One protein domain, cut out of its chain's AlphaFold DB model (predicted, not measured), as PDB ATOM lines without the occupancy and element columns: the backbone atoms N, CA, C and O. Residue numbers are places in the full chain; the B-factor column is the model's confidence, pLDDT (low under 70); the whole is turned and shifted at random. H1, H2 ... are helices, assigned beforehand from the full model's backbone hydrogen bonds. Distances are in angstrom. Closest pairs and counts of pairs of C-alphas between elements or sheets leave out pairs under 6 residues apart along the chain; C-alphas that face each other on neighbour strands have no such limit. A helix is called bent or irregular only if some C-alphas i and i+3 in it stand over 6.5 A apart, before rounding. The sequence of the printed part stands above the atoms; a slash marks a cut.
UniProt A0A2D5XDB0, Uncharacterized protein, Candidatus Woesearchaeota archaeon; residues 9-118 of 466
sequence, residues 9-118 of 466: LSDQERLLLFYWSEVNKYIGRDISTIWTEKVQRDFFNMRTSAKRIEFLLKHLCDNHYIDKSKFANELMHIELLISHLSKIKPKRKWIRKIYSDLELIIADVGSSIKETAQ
ATOM      1  N   LEU A   9     244.163 116.342 253.630       73.38
ATOM      2  CA  LEU A   9     244.529 117.716 253.982       73.38
ATOM      3  C   LEU A   9     244.813 117.854 255.473       73.38
ATOM      4  O   LEU A   9     243.999 117.412 256.283       73.38
ATOM      5  N   SER A  10     245.902 118.549 255.812       81.19
ATOM      6  CA  SER A  10     246.119 119.029 257.184       81.19
ATOM      7  C   SER A  10     245.061 120.064 257.576       81.19
ATOM      8  O   SER A  10     244.527 120.769 256.716       81.19
ATOM      9  N   ASP A  11     244.793 120.218 258.872       79.31
ATOM     10  CA  ASP A  11     243.777 121.161 259.364       79.31
ATOM     11  C   ASP A  11     244.046 122.602 258.910       79.31
ATOM     12  O   ASP A  11     243.133 123.318 258.501       79.31
ATOM     13  N   GLN A  12     245.319 123.007 258.860       78.62
ATOM     14  CA  GLN A  12     245.716 124.320 258.341       78.62
ATOM     15  C   GLN A  12     245.389 124.501 256.852       78.62
ATOM     16  O   GLN A  12     245.049 125.601 256.426       78.62
ATOM     17  N   GLU A  13     245.477 123.439 256.049       76.19
ATOM     18  CA  GLU A  13     245.133 123.490 254.624       76.19
ATOM     19  C   GLU A  13     243.624 123.510 254.406       76.19
ATOM     20  O   GLU A  13     243.152 124.206 253.506       76.19
ATOM     21  N   ARG A  14     242.863 122.800 255.247       79.06
ATOM     22  CA  ARG A  14     241.396 122.846 255.231       79.06
ATOM     23  C   ARG A  14     240.894 124.245 255.573       79.06
ATOM     24  O   ARG A  14     240.073 124.779 254.834       79.06
ATOM     25  N   LEU A  15     241.445 124.861 256.621       82.12
ATOM     26  CA  LEU A  15     241.116 126.234 257.009       82.12
ATOM     27  C   LEU A  15     241.497 127.242 255.919       82.12
ATOM     28  O   LEU A  15     240.688 128.092 255.563       82.12
ATOM     29  N   LEU A  16     242.688 127.115 255.323       83.62
ATOM     30  CA  LEU A  16     243.106 127.989 254.225       83.62
ATOM     31  C   LEU A  16     242.171 127.881 253.010       83.62
ATOM     32  O   LEU A  16     241.813 128.899 252.424       83.62
ATOM     33  N   LEU A  17     241.750 126.671 252.632       79.19
ATOM     34  CA  LEU A  17     240.806 126.481 251.528       79.19
ATOM     35  C   LEU A  17     239.403 126.984 251.858       79.19
ATOM     36  O   LEU A  17     238.759 127.562 250.984       79.19
ATOM     37  N   PHE A  18     238.950 126.789 253.096       86.00
ATOM     38  CA  PHE A  18     237.683 127.324 253.573       86.00
ATOM     39  C   PHE A  18     237.673 128.851 253.460       86.00
ATOM     40  O   PHE A  18     236.854 129.400 252.723       86.00
ATOM     41  N   TYR A  19     238.643 129.538 254.068       88.19
ATOM     42  CA  TYR A  19     238.699 130.997 254.003       88.19
ATOM     43  C   TYR A  19     238.965 131.512 252.590       88.19
ATOM     44  O   TYR A  19     238.392 132.526 252.211       88.19
ATOM     45  N   TRP A  20     239.746 130.804 251.764       90.06
ATOM     46  CA  TRP A  20     239.860 131.155 250.347       90.06
ATOM     47  C   TRP A  20     238.516 131.058 249.628       90.06
ATOM     48  O   TRP A  20     238.180 131.950 248.858       90.06
ATOM     49  N   SER A  21     237.721 130.016 249.882       83.69
ATOM     50  CA  SER A  21     236.403 129.873 249.260       83.69
ATOM     51  C   SER A  21     235.438 130.985 249.670       83.69
ATOM     52  O   SER A  21     234.660 131.438 248.835       83.69
ATOM     53  N   GLU A  22     235.536 131.474 250.908       88.81
ATOM     54  CA  GLU A  22     234.765 132.623 251.379       88.81
ATOM     55  C   GLU A  22     235.266 133.930 250.756       88.81
ATOM     56  O   GLU A  22     234.470 134.694 250.214       88.81
ATOM     57  N   VAL A  23     236.585 134.150 250.745       87.56
ATOM     58  CA  VAL A  23     237.225 135.344 250.168       87.56
ATOM     59  C   VAL A  23     236.991 135.462 248.667       87.56
ATOM     60  O   VAL A  23     236.698 136.542 248.149       87.56
ATOM     61  N   ASN A  24     237.049 134.341 247.953       84.19
ATOM     62  CA  ASN A  24     236.886 134.310 246.508       84.19
ATOM     63  C   ASN A  24     235.497 134.808 246.057       84.19
ATOM     64  O   ASN A  24     235.355 135.331 244.953       84.19
ATOM     65  N   LYS A  25     234.469 134.713 246.919       84.38
ATOM     66  CA  LYS A  25     233.108 135.201 246.616       84.38
ATOM     67  C   LYS A  25     233.054 136.714 246.408       84.38
ATOM     68  O   LYS A  25     232.235 137.182 245.621       84.38
ATOM     69  N   TYR A  26     233.895 137.479 247.105       81.56
ATOM     70  CA  TYR A  26     233.877 138.943 247.045       81.56
ATOM     71  C   TYR A  26     235.141 139.558 246.440       81.56
ATOM     72  O   TYR A  26     235.071 140.684 245.955       81.56
ATOM     73  N   ILE A  27     236.261 138.834 246.344       81.81
ATOM     74  CA  ILE A  27     237.459 139.366 245.677       81.81
ATOM     75  C   ILE A  27     237.184 139.727 244.210       81.81
ATOM     76  O   ILE A  27     237.573 140.799 243.765       81.81
ATOM     77  N   GLY A  28     236.414 138.911 243.478       73.88
ATOM     78  CA  GLY A  28     236.030 139.217 242.094       73.88
ATOM     79  C   GLY A  28     235.103 140.434 241.955       73.88
ATOM     80  O   GLY A  28     235.085 141.072 240.905       73.88
ATOM     81  N   ARG A  29     234.355 140.780 243.012       78.94
ATOM     82  CA  ARG A  29     233.505 141.981 243.079       78.94
ATOM     83  C   ARG A  29     234.342 143.237 243.321       78.94
ATOM     84  O   ARG A  29     234.091 144.259 242.689       78.94
ATOM     85  N   ASP A  30     235.317 143.144 244.225       83.00
ATOM     86  CA  ASP A  30     235.945 144.315 244.845       83.00
ATOM     87  C   ASP A  30     237.358 144.608 244.334       83.00
ATOM     88  O   ASP A  30     237.845 145.723 244.512       83.00
ATOM     89  N   ILE A  31     238.024 143.665 243.660       84.38
ATOM     90  CA  ILE A  31     239.411 143.859 243.213       84.38
ATOM     91  C   ILE A  31     239.560 145.072 242.287       84.38
ATOM     92  O   ILE A  31     240.555 145.780 242.381       84.38
ATOM     93  N   SER A  32     238.559 145.392 241.459       80.56
ATOM     94  CA  SER A  32     238.582 146.561 240.565       80.56
ATOM     95  C   SER A  32     238.709 147.891 241.310       80.56
ATOM     96  O   SER A  32     239.282 148.833 240.769       80.56
ATOM     97  N   THR A  33     238.232 147.962 242.557       82.31
ATOM     98  CA  THR A  33     238.317 149.171 243.391       82.31
ATOM     99  C   THR A  33     239.733 149.436 243.896       82.31
ATOM    100  O   THR A  33     240.093 150.586 244.129       82.31
ATOM    101  N   ILE A  34     240.559 148.391 244.000       86.25
ATOM    102  CA  ILE A  34     241.947 148.489 244.463       86.25
ATOM    103  C   ILE A  34     242.972 148.332 243.329       86.25
ATOM    104  O   ILE A  34     244.144 148.652 243.514       86.25
ATOM    105  N   TRP A  35     242.565 147.866 242.141       90.00
ATOM    106  CA  TRP A  35     243.456 147.492 241.029       90.00
ATOM    107  C   TRP A  35     243.976 148.682 240.198       90.00
ATOM    108  O   TRP A  35     243.900 148.709 238.968       90.00
ATOM    109  N   THR A  36     244.530 149.682 240.880       86.88
ATOM    110  CA  THR A  36     245.122 150.892 240.283       86.88
ATOM    111  C   THR A  36     246.470 150.613 239.603       86.88
ATOM    112  O   THR A  36     247.114 149.602 239.876       86.88
ATOM    113  N   GLU A  37     246.958 151.531 238.758       82.31
ATOM    114  CA  GLU A  37     248.278 151.400 238.108       82.31
ATOM    115  C   GLU A  37     249.428 151.217 239.111       82.31
ATOM    116  O   GLU A  37     250.366 150.455 238.863       82.31
ATOM    117  N   LYS A  38     249.347 151.895 240.265       88.00
ATOM    118  CA  LYS A  38     250.320 151.761 241.354       88.00
ATOM    119  C   LYS A  38     250.296 150.344 241.929       88.00
ATOM    120  O   LYS A  38     251.333 149.693 241.988       88.00
ATOM    121  N   VAL A  39     249.106 149.847 242.267       88.00
ATOM    122  CA  VAL A  39     248.914 148.497 242.821       88.00
ATOM    123  C   VAL A  39     249.348 147.421 241.823       88.00
ATOM    124  O   VAL A  39     250.008 146.464 242.216       88.00
ATOM    125  N   GLN A  40     249.065 147.598 240.531       87.88
ATOM    126  CA  GLN A  40     249.530 146.699 239.471       87.88
ATOM    127  C   GLN A  40     251.058 146.628 239.421       87.88
ATOM    128  O   GLN A  40     251.633 145.539 239.443       87.88
ATOM    129  N   ARG A  41     251.725 147.787 239.386       88.81
ATOM    130  CA  ARG A  41     253.190 147.872 239.358       88.81
ATOM    131  C   ARG A  41     253.806 147.166 240.564       88.81
ATOM    132  O   ARG A  41     254.686 146.322 240.397       88.81
ATOM    133  N   ASP A  42     253.307 147.468 241.758       89.12
ATOM    134  CA  ASP A  42     253.810 146.896 243.006       89.12
ATOM    135  C   ASP A  42     253.565 145.382 243.065       89.12
ATOM    136  O   ASP A  42     254.471 144.629 243.424       89.12
ATOM    137  N   PHE A  43     252.397 144.914 242.614       90.56
ATOM    138  CA  PHE A  43     252.054 143.494 242.525       90.56
ATOM    139  C   PHE A  43     253.010 142.711 241.612       90.56
ATOM    140  O   PHE A  43     253.539 141.663 242.007       90.56
ATOM    141  N   PHE A  44     253.278 143.212 240.402       86.50
ATOM    142  CA  PHE A  44     254.151 142.524 239.445       86.50
ATOM    143  C   PHE A  44     255.623 142.510 239.885       86.50
ATOM    144  O   PHE A  44     256.331 141.543 239.592       86.50
ATOM    145  N   ASN A  45     256.058 143.495 240.676       89.00
ATOM    146  CA  ASN A  45     257.411 143.556 241.236       89.00
ATOM    147  C   ASN A  45     257.677 142.524 242.350       89.00
ATOM    148  O   ASN A  45     258.830 142.282 242.722       89.00
ATOM    149  N   MET A  46     256.646 141.874 242.894       87.12
ATOM    150  CA  MET A  46     256.824 140.880 243.957       87.12
ATOM    151  C   MET A  46     257.324 139.536 243.419       87.12
ATOM    152  O   MET A  46     256.782 139.002 242.453       87.12
ATOM    153  N   ARG A  47     258.313 138.935 244.100       82.00
ATOM    154  CA  ARG A  47     258.990 137.695 243.658       82.00
ATOM    155  C   ARG A  47     258.209 136.396 243.876       82.00
ATOM    156  O   ARG A  47     258.517 135.396 243.239       82.00
ATOM    157  N   THR A  48     257.256 136.360 244.805       82.38
ATOM    158  CA  THR A  48     256.590 135.106 245.205       82.38
ATOM    159  C   THR A  48     255.078 135.233 245.150       82.38
ATOM    160  O   THR A  48     254.542 136.219 245.654       82.38
ATOM    161  N   SER A  49     254.396 134.188 244.673       83.19
ATOM    162  CA  SER A  49     252.930 134.100 244.652       83.19
ATOM    163  C   SER A  49     252.294 134.340 246.023       83.19
ATOM    164  O   SER A  49     251.309 135.055 246.108       83.19
ATOM    165  N   ALA A  50     252.886 133.825 247.108       83.31
ATOM    166  CA  ALA A  50     252.383 134.049 248.467       83.31
ATOM    167  C   ALA A  50     252.329 135.545 248.832       83.31
ATOM    168  O   ALA A  50     251.283 136.035 249.240       83.31
ATOM    169  N   LYS A  51     253.424 136.282 248.595       84.94
ATOM    170  CA  LYS A  51     253.474 137.739 248.814       84.94
ATOM    171  C   LYS A  51     252.495 138.501 247.922       84.94
ATOM    172  O   LYS A  51     251.886 139.454 248.383       84.94
ATOM    173  N   ARG A  52     252.319 138.066 246.671       88.88
ATOM    174  CA  ARG A  52     251.345 138.655 245.737       88.88
ATOM    175  C   ARG A  52     249.906 138.504 246.238       88.88
ATOM    176  O   ARG A  52     249.155 139.474 246.220       88.88
ATOM    177  N   ILE A  53     249.548 137.309 246.714       88.88
ATOM    178  CA  ILE A  53     248.241 137.037 247.328       88.88
ATOM    179  C   ILE A  53     248.058 137.929 248.558       88.88
ATOM    180  O   ILE A  53     247.081 138.662 248.649       88.88
ATOM    181  N   GLU A  54     249.015 137.891 249.485       89.75
ATOM    182  CA  GLU A  54     248.956 138.654 250.732       89.75
ATOM    183  C   GLU A  54     248.808 140.161 250.484       89.75
ATOM    184  O   GLU A  54     247.995 140.813 251.131       89.75
ATOM    185  N   PHE A  55     249.553 140.708 249.524       92.88
ATOM    186  CA  PHE A  55     249.488 142.118 249.148       92.88
ATOM    187  C   PHE A  55     248.092 142.540 248.687       92.88
ATOM    188  O   PHE A  55     247.563 143.546 249.155       92.88
ATOM    189  N   LEU A  56     247.471 141.746 247.813       91.62
ATOM    190  CA  LEU A  56     246.122 142.026 247.335       91.62
ATOM    191  C   LEU A  56     245.077 141.952 248.443       91.62
ATOM    192  O   LEU A  56     244.202 142.810 248.525       91.62
ATOM    193  N   LEU A  57     245.185 140.938 249.299       91.81
ATOM    194  CA  LEU A  57     244.288 140.771 250.435       91.81
ATOM    195  C   LEU A  57     244.403 141.939 251.419       91.81
ATOM    196  O   LEU A  57     243.383 142.433 251.885       91.81
ATOM    197  N   LYS A  58     245.617 142.447 251.670       92.62
ATOM    198  CA  LYS A  58     245.818 143.642 252.504       92.62
ATOM    199  C   LYS A  58     245.148 144.875 251.910       92.62
ATOM    200  O   LYS A  58     244.415 145.549 252.618       92.62
ATOM    201  N   HIS A  59     245.304 145.119 250.611       91.81
ATOM    202  CA  HIS A  59     244.628 146.249 249.973       91.81
ATOM    203  C   HIS A  59     243.102 146.126 249.969       91.81
ATOM    204  O   HIS A  59     242.415 147.137 250.106       91.81
ATOM    205  N   LEU A  60     242.558 144.912 249.861       88.00
ATOM    206  CA  LEU A  60     241.119 144.693 250.034       88.00
ATOM    207  C   LEU A  60     240.675 144.990 251.460       88.00
ATOM    208  O   LEU A  60     239.680 145.687 251.635       88.00
ATOM    209  N   CYS A  61     241.430 144.518 252.456       88.69
ATOM    210  CA  CYS A  61     241.200 144.864 253.853       88.69
ATOM    211  C   CYS A  61     241.180 146.381 254.042       88.69
ATOM    212  O   CYS A  61     240.184 146.900 254.532       88.69
ATOM    213  N   ASP A  62     242.223 147.096 253.618       87.94
ATOM    214  CA  ASP A  62     242.333 148.553 253.784       87.94
ATOM    215  C   ASP A  62     241.135 149.289 253.163       87.94
ATOM    216  O   ASP A  62     240.571 150.203 253.762       87.94
ATOM    217  N   ASN A  63     240.699 148.847 251.982       86.00
ATOM    218  CA  ASN A  63     239.534 149.402 251.301       86.00
ATOM    219  C   ASN A  63     238.216 149.100 252.042       86.00
ATOM    220  O   ASN A  63     237.339 149.956 252.130       86.00
ATOM    221  N   HIS A  64     238.068 147.900 252.608       84.00
ATOM    222  CA  HIS A  64     236.899 147.511 253.410       84.00
ATOM    223  C   HIS A  64     236.882 148.164 254.797       84.00
ATOM    224  O   HIS A  64     235.808 148.400 255.350       84.00
ATOM    225  N   TYR A  65     238.044 148.525 255.339       82.75
ATOM    226  CA  TYR A  65     238.174 149.221 256.620       82.75
ATOM    227  C   TYR A  65     237.544 150.625 256.615       82.75
ATOM    228  O   TYR A  65     237.165 151.111 257.681       82.75
ATOM    229  N   ILE A  66     237.356 151.236 255.438       79.06
ATOM    230  CA  ILE A  66     236.657 152.523 255.262       79.06
ATOM    231  C   ILE A  66     235.200 152.448 255.767       79.06
ATOM    232  O   ILE A  66     234.687 153.428 256.299       79.06
ATOM    233  N   ASP A  67     234.551 151.281 255.663       80.56
ATOM    234  CA  ASP A  67     233.199 151.019 256.185       80.56
ATOM    235  C   ASP A  67     233.173 149.681 256.943       80.56
ATOM    236  O   ASP A  67     232.529 148.698 256.560       80.56
ATOM    237  N   LYS A  68     233.927 149.641 258.048       79.56
ATOM    238  CA  LYS A  68     234.122 148.435 258.868       79.56
ATOM    239  C   LYS A  68     232.808 147.782 259.314       79.56
ATOM    240  O   LYS A  68     232.739 146.558 259.396       79.56
ATOM    241  N   SER A  69     231.764 148.569 259.591       77.06
ATOM    242  CA  SER A  69     230.446 148.054 259.989       77.06
ATOM    243  C   SER A  69     229.778 147.219 258.902       77.06
ATOM    244  O   SER A  69     229.111 146.232 259.205       77.06
ATOM    245  N   LYS A  70     229.958 147.606 257.639       78.31
ATOM    246  CA  LYS A  70     229.350 146.943 256.488       78.31
ATOM    247  C   LYS A  70     230.101 145.687 256.062       78.31
ATOM    248  O   LYS A  70     229.467 144.754 255.580       78.31
ATOM    249  N   PHE A  71     231.420 145.668 256.245       86.62
ATOM    250  CA  PHE A  71     232.307 144.603 255.766       86.62
ATOM    251  C   PHE A  71     232.885 143.732 256.889       86.62
ATOM    252  O   PHE A  71     233.928 143.109 256.714       86.62
ATOM    253  N   ALA A  72     232.245 143.686 258.061       83.06
ATOM    254  CA  ALA A  72     232.783 142.991 259.233       83.06
ATOM    255  C   ALA A  72     233.108 141.505 258.964       83.06
ATOM    256  O   ALA A  72     234.145 141.011 259.409       83.06
ATOM    257  N   ASN A  73     232.262 140.807 258.198       84.38
ATOM    258  CA  ASN A  73     232.467 139.396 257.855       84.38
ATOM    259  C   ASN A  73     233.560 139.214 256.794       84.38
ATOM    260  O   ASN A  73     234.384 138.308 256.907       84.38
ATOM    261  N   GLU A  74     233.590 140.069 255.768       87.94
ATOM    262  CA  GLU A  74     234.641 140.064 254.750       87.94
ATOM    263  C   GLU A  74     236.011 140.348 255.367       87.94
ATOM    264  O   GLU A  74     236.943 139.575 255.152       87.94
ATOM    265  N   LEU A  75     236.115 141.376 256.212       88.62
ATOM    266  CA  LEU A  75     237.333 141.714 256.945       88.62
ATOM    267  C   LEU A  75     237.829 140.532 257.781       88.62
ATOM    268  O   LEU A  75     238.985 140.139 257.643       88.62
ATOM    269  N   MET A  76     236.945 139.903 258.564       92.25
ATOM    270  CA  MET A  76     237.289 138.720 259.357       92.25
ATOM    271  C   MET A  76     237.850 137.589 258.480       92.25
ATOM    272  O   MET A  76     238.888 137.006 258.792       92.25
ATOM    273  N   HIS A  77     237.190 137.268 257.366       90.94
ATOM    274  CA  HIS A  77     237.627 136.203 256.462       90.94
ATOM    275  C   HIS A  77     238.963 136.516 255.771       90.94
ATOM    276  O   HIS A  77     239.805 135.621 255.655       90.94
ATOM    277  N   ILE A  78     239.182 137.762 255.332       90.00
ATOM    278  CA  ILE A  78     240.445 138.185 254.712       90.00
ATOM    279  C   ILE A  78     241.587 138.121 255.734       90.00
ATOM    280  O   ILE A  78     242.644 137.563 255.434       90.00
ATOM    281  N   GLU A  79     241.383 138.631 256.950       91.44
ATOM    282  CA  GLU A  79     242.392 138.624 258.016       91.44
ATOM    283  C   GLU A  79     242.784 137.202 258.428       91.44
ATOM    284  O   GLU A  79     243.972 136.886 258.554       91.44
ATOM    285  N   LEU A  80     241.796 136.313 258.573       89.62
ATOM    286  CA  LEU A  80     242.039 134.903 258.869       89.62
ATOM    287  C   LEU A  80     242.795 134.225 257.723       89.62
ATOM    288  O   LEU A  80     243.774 133.516 257.973       89.62
ATOM    289  N   LEU A  81     242.433 134.498 256.466       89.00
ATOM    290  CA  LEU A  81     243.163 133.976 255.312       89.00
ATOM    291  C   LEU A  81     244.625 134.453 255.285       89.00
ATOM    292  O   LEU A  81     245.520 133.633 255.078       89.00
ATOM    293  N   ILE A  82     244.884 135.743 255.529       89.31
ATOM    294  CA  ILE A  82     246.243 136.304 255.617       89.31
ATOM    295  C   ILE A  82     247.035 135.619 256.742       89.31
ATOM    296  O   ILE A  82     248.165 135.168 256.526       89.31
ATOM    297  N   SER A  83     246.432 135.478 257.927       87.25
ATOM    298  CA  SER A  83     247.045 134.805 259.080       87.25
ATOM    299  C   SER A  83     247.448 133.368 258.744       87.25
ATOM    300  O   SER A  83     248.567 132.947 259.043       87.25
ATOM    301  N   HIS A  84     246.587 132.620 258.050       83.88
ATOM    302  CA  HIS A  84     246.889 131.253 257.627       83.88
ATOM    303  C   HIS A  84     247.928 131.181 256.501       83.88
ATOM    304  O   HIS A  84     248.795 130.305 256.541       83.88
ATOM    305  N   LEU A  85     247.910 132.112 255.541       81.56
ATOM    306  CA  LEU A  85     248.920 132.200 254.479       81.56
ATOM    307  C   LEU A  85     250.331 132.399 255.044       81.56
ATOM    308  O   LEU A  85     251.268 131.755 254.572       81.56
ATOM    309  N   SER A  86     250.476 133.225 256.084       76.94
ATOM    310  CA  SER A  86     251.774 133.509 256.717       76.94
ATOM    311  C   SER A  86     252.411 132.293 257.412       76.94
ATOM    312  O   SER A  86     253.632 132.215 257.542       76.94
ATOM    313  N   LYS A  87     251.595 131.310 257.818       79.25
ATOM    314  CA  LYS A  87     252.021 130.115 258.569       79.25
ATOM    315  C   LYS A  87     252.429 128.942 257.671       79.25
ATOM    316  O   LYS A  87     252.988 127.960 258.160       79.25
ATOM    317  N   ILE A  88     252.172 129.015 256.363       69.38
ATOM    318  CA  ILE A  88     252.376 127.897 255.432       69.38
ATOM    319  C   ILE A  88     253.639 128.107 254.591       69.38
ATOM    320  O   ILE A  88     253.837 129.143 253.959       69.38
ATOM    321  N   LYS A  89     254.498 127.076 254.513       64.81
ATOM    322  CA  LYS A  89     255.696 127.112 253.655       64.81
ATOM    323  C   LYS A  89     255.295 127.348 252.177       64.81
ATOM    324  O   LYS A  89     254.495 126.573 251.652       64.81
ATOM    325  N   PRO A  90     255.910 128.309 251.453       54.66
ATOM    326  CA  PRO A  90     255.521 128.731 250.093       54.66
ATOM    327  C   PRO A  90     255.456 127.649 249.000       54.66
ATOM    328  O   PRO A  90     254.907 127.886 247.927       54.66
ATOM    329  N   LYS A  91     256.018 126.456 249.233       55.97
ATOM    330  CA  LYS A  91     256.113 125.372 248.238       55.97
ATOM    331  C   LYS A  91     254.853 124.496 248.122       55.97
ATOM    332  O   LYS A  91     254.897 123.472 247.443       55.97
ATOM    333  N   ARG A  92     253.729 124.852 248.754       68.88
ATOM    334  CA  ARG A  92     252.511 124.021 248.722       68.88
ATOM    335  C   ARG A  92     251.631 124.310 247.499       68.88
ATOM    336  O   ARG A  92     251.403 125.464 247.141       68.88
ATOM    337  N   LYS A  93     251.099 123.246 246.879       71.25
ATOM    338  CA  LYS A  93     250.222 123.273 245.684       71.25
ATOM    339  C   LYS A  93     249.032 124.249 245.811       71.25
ATOM    340  O   LYS A  93     248.591 124.799 244.809       71.25
ATOM    341  N   TRP A  94     248.561 124.516 247.029       71.62
ATOM    342  CA  TRP A  94     247.434 125.409 247.333       71.62
ATOM    343  C   TRP A  94     247.723 126.886 247.074       71.62
ATOM    344  O   TRP A  94     246.872 127.580 246.537       71.62
ATOM    345  N   ILE A  95     248.939 127.352 247.377       77.12
ATOM    346  CA  ILE A  95     249.348 128.739 247.102       77.12
ATOM    347  C   ILE A  95     249.336 128.986 245.595       77.12
ATOM    348  O   ILE A  95     248.880 130.030 245.150       77.12
ATOM    349  N   ARG A  96     249.772 127.998 244.800       79.12
ATOM    350  CA  ARG A  96     249.666 128.072 243.338       79.12
ATOM    351  C   ARG A  96     248.215 128.134 242.886       79.12
ATOM    352  O   ARG A  96     247.912 128.939 242.025       79.12
ATOM    353  N   LYS A  97     247.326 127.337 243.488       80.69
ATOM    354  CA  LYS A  97     245.898 127.361 243.155       80.69
ATOM    355  C   LYS A  97     245.255 128.720 243.448       80.69
ATOM    356  O   LYS A  97     244.655 129.287 242.549       80.69
ATOM    357  N   ILE A  98     245.429 129.248 244.660       83.94
ATOM    358  CA  ILE A  98     244.915 130.577 245.036       83.94
ATOM    359  C   ILE A  98     245.469 131.647 244.095       83.94
ATOM    360  O   ILE A  98     244.743 132.511 243.621       83.94
ATOM    361  N   TYR A  99     246.764 131.569 243.798       84.31
ATOM    362  CA  TYR A  99     247.409 132.502 242.891       84.31
ATOM    363  C   TYR A  99     246.855 132.410 241.460       84.31
ATOM    364  O   TYR A  99     246.574 133.443 240.867       84.31
ATOM    365  N   SER A 100     246.634 131.208 240.925       81.50
ATOM    366  CA  SER A 100     246.014 131.024 239.607       81.50
ATOM    367  C   SER A 100     244.571 131.528 239.566       81.50
ATOM    368  O   SER A 100     244.184 132.167 238.593       81.50
ATOM    369  N   ASP A 101     243.790 131.289 240.623       80.88
ATOM    370  CA  ASP A 101     242.434 131.830 240.741       80.88
ATOM    371  C   ASP A 101     242.470 133.377 240.714       80.88
ATOM    372  O   ASP A 101     241.682 134.004 240.009       80.88
ATOM    373  N   LEU A 102     243.435 133.999 241.403       84.31
ATOM    374  CA  LEU A 102     243.644 135.451 241.365       84.31
ATOM    375  C   LEU A 102     244.111 135.967 240.005       84.31
ATOM    376  O   LEU A 102     243.645 137.017 239.583       84.31
ATOM    377  N   GLU A 103     245.012 135.268 239.315       81.75
ATOM    378  CA  GLU A 103     245.470 135.673 237.982       81.75
ATOM    379  C   GLU A 103     244.315 135.721 236.980       81.75
ATOM    380  O   GLU A 103     244.248 136.653 236.179       81.75
ATOM    381  N   LEU A 104     243.372 134.778 237.068       76.25
ATOM    382  CA  LEU A 104     242.153 134.798 236.257       76.25
ATOM    383  C   LEU A 104     241.293 136.026 236.577       76.25
ATOM    384  O   LEU A 104     240.901 136.760 235.675       76.25
ATOM    385  N   ILE A 105     241.067 136.293 237.864       79.38
ATOM    386  CA  ILE A 105     240.283 137.446 238.325       79.38
ATOM    387  C   ILE A 105     240.932 138.773 237.889       79.38
ATOM    388  O   ILE A 105     240.252 139.693 237.439       79.38
ATOM    389  N   ILE A 106     242.259 138.873 237.978       81.00
ATOM    390  CA  ILE A 106     243.038 140.043 237.557       81.00
ATOM    391  C   ILE A 106     242.986 140.233 236.039       81.00
ATOM    392  O   ILE A 106     242.853 141.365 235.571       81.00
ATOM    393  N   ALA A 107     243.098 139.156 235.259       73.69
ATOM    394  CA  ALA A 107     243.019 139.218 233.800       73.69
ATOM    395  C   ALA A 107     241.638 139.710 233.326       73.69
ATOM    396  O   ALA A 107     241.556 140.530 232.402       73.69
ATOM    397  N   ASP A 108     240.570 139.292 234.009       69.12
ATOM    398  CA  ASP A 108     239.200 139.753 233.754       69.12
ATOM    399  C   ASP A 108     239.039 141.265 234.025       69.12
ATOM    400  O   ASP A 108     238.353 141.975 233.283       69.12
ATOM    401  N   VAL A 109     239.728 141.802 235.038       70.75
ATOM    402  CA  VAL A 109     239.732 143.247 235.333       70.75
ATOM    403  C   VAL A 109     240.663 144.039 234.402       70.75
ATOM    404  O   VAL A 109     240.326 145.135 233.959       70.75
ATOM    405  N   GLY A 110     241.828 143.499 234.042       55.94
ATOM    406  CA  GLY A 110     242.789 144.176 233.165       55.94
ATOM    407  C   GLY A 110     242.325 144.307 231.708       55.94
ATOM    408  O   GLY A 110     242.635 145.300 231.046       55.94
ATOM    409  N   SER A 111     241.571 143.328 231.202       56.69
ATOM    410  CA  SER A 111     240.984 143.353 229.852       56.69
ATOM    411  C   SER A 111     239.883 144.412 229.720       56.69
ATOM    412  O   SER A 111     239.883 145.181 228.757       56.69
ATOM    413  N   SER A 112     239.034 144.548 230.740       48.81
ATOM    414  CA  SER A 112     237.956 145.544 230.787       48.81
ATOM    415  C   SER A 112     238.461 146.997 230.909       48.81
ATOM    416  O   SER A 112     237.851 147.918 230.363       48.81
ATOM    417  N   ILE A 113     239.628 147.228 231.526       46.44
ATOM    418  CA  ILE A 113     240.259 148.563 231.589       46.44
ATOM    419  C   ILE A 113     240.871 148.971 230.232       46.44
ATOM    420  O   ILE A 113     240.755 150.129 229.822       46.44
ATOM    421  N   LYS A 114     241.476 148.034 229.482       44.47
ATOM    422  CA  LYS A 114     242.100 148.320 228.170       44.47
ATOM    423  C   LYS A 114     241.090 148.629 227.057       44.47
ATOM    424  O   LYS A 114     241.380 149.473 226.208       44.47
ATOM    425  N   GLU A 115     239.907 148.015 227.073       38.69
ATOM    426  CA  GLU A 115     238.819 148.319 226.122       38.69
ATOM    427  C   GLU A 115     238.257 149.738 226.294       38.69
ATOM    428  O   GLU A 115     237.937 150.419 225.315       38.69
ATOM    429  N   THR A 116     238.226 150.226 227.536       36.72
ATOM    430  CA  THR A 116     237.754 151.579 227.870       36.72
ATOM    431  C   THR A 116     238.759 152.661 227.431       36.72
ATOM    432  O   THR A 116     238.377 153.768 227.060       36.72
ATOM    433  N   ALA A 117     240.057 152.334 227.388       35.12
ATOM    434  CA  ALA A 117     241.113 153.246 226.935       35.12
ATOM    435  C   ALA A 117     241.268 153.315 225.397       35.12
ATOM    436  O   ALA A 117     241.801 154.293 224.871       35.12
ATOM    437  N   GLN A 118     240.817 152.297 224.650       33.78
ATOM    438  CA  GLN A 118     240.872 152.294 223.176       33.78
ATOM    439  C   GLN A 118     239.669 152.983 222.513       33.78
ATOM    440  O   GLN A 118     239.789 153.477 221.390       33.78
TER     441      GLN A 118
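Overview. This is residues 9 to 118 of the 466 residues of an uncharacterized protein of Candidatus Woesearchaeota archaeon (UniProt A0A2D5XDB0). A helical hairpin of H3 and H4 lies across two longer helices, H1 and H5, which run nearly the same way. H3 is in the middle of the assembly and reaches both long helices, H4 crosses H1, and the short H2 packs on the first part of H3, away from H5. The printed part has 110 residues with five named helices, in the order H1, H2, H3, H4, H5, and no named strand; the class is all helix. The whole is compact, with a radius of gyration of the C-alphas of 14.0 A and spans of 48 by 34 by 20 A.

Along the chain. The longest helix is H5, residues 93 to 118, 37.9 A from first to last C-alpha; it ends at C-alpha 118 at (240.872, 152.294, 223.176). H1, residues 11 to 34, measures 31.2 A and begins at C-alpha 11 at (243.777, 121.161, 259.364). H1 is irregular, with C-alphas 29 and 32 7.3 A apart, and has a kink of 65 degrees near residue 28. H3, residues 49 to 65, measures 24.3 A and begins at C-alpha 49 at (252.930, 134.100, 244.652). H4, residues 72 to 87, measures 23.2 A, and H2, residues 37 to 45, measures 12.4 A.

Arrangement. H3 is the hub, touching the four other helices. Its residues 49 to 53 alone touch H5, at residues 95 to 102, at a steep tilt of 63 degrees; the closest C-alphas are those of Ser 49 and Tyr 99, 6.0 A apart. H5 also touches H1, at a shallow tilt of 7 degrees, the same way, with the C-alphas of Gly 28 and Ile 105 closest at 6.0 A. Residues 59 to 63 of H3 touch residues 27 to 34 of H1, at a steep tilt of 61 degrees; the closest C-alphas are those of Ile 34 and His 59, 6.5 A apart. H3 and H4 form a helical hairpin, at a shallow tilt of 24 degrees, opposite ways, with the C-alphas of Cys 61 and Leu 75 closest at 5.9 A. H4 touches H1 at a steep tilt of 55 degrees, with the C-alphas of Tyr 19 and Leu 81 closest at 5.5 A. H2 and H3 are also a helical hairpin, at a shallow tilt of 27 degrees; the closest C-alphas are those of Phe 43 and Arg 52, 5.9 A apart. H1 and H2 meet only through their link. H2 is apart from H4 and H5; H4 and H5 are only just apart, closest at 8.2 A. Each O i to N i+4 pair is within hydrogen-bond range in H2 and H3, against 13 of 20 in H1, 11 of 12 in H4 and 20 of 22 in H5.

Size, cuts and confidence. The two C-alphas farthest apart, those of Ser 10 and Gln 118, are 47.9 A apart. The printed part has no cut and no long link. The mean pLDDT of the printed part is 79.6; residues 88 to 92, 108 and 110 to 118 are under 70.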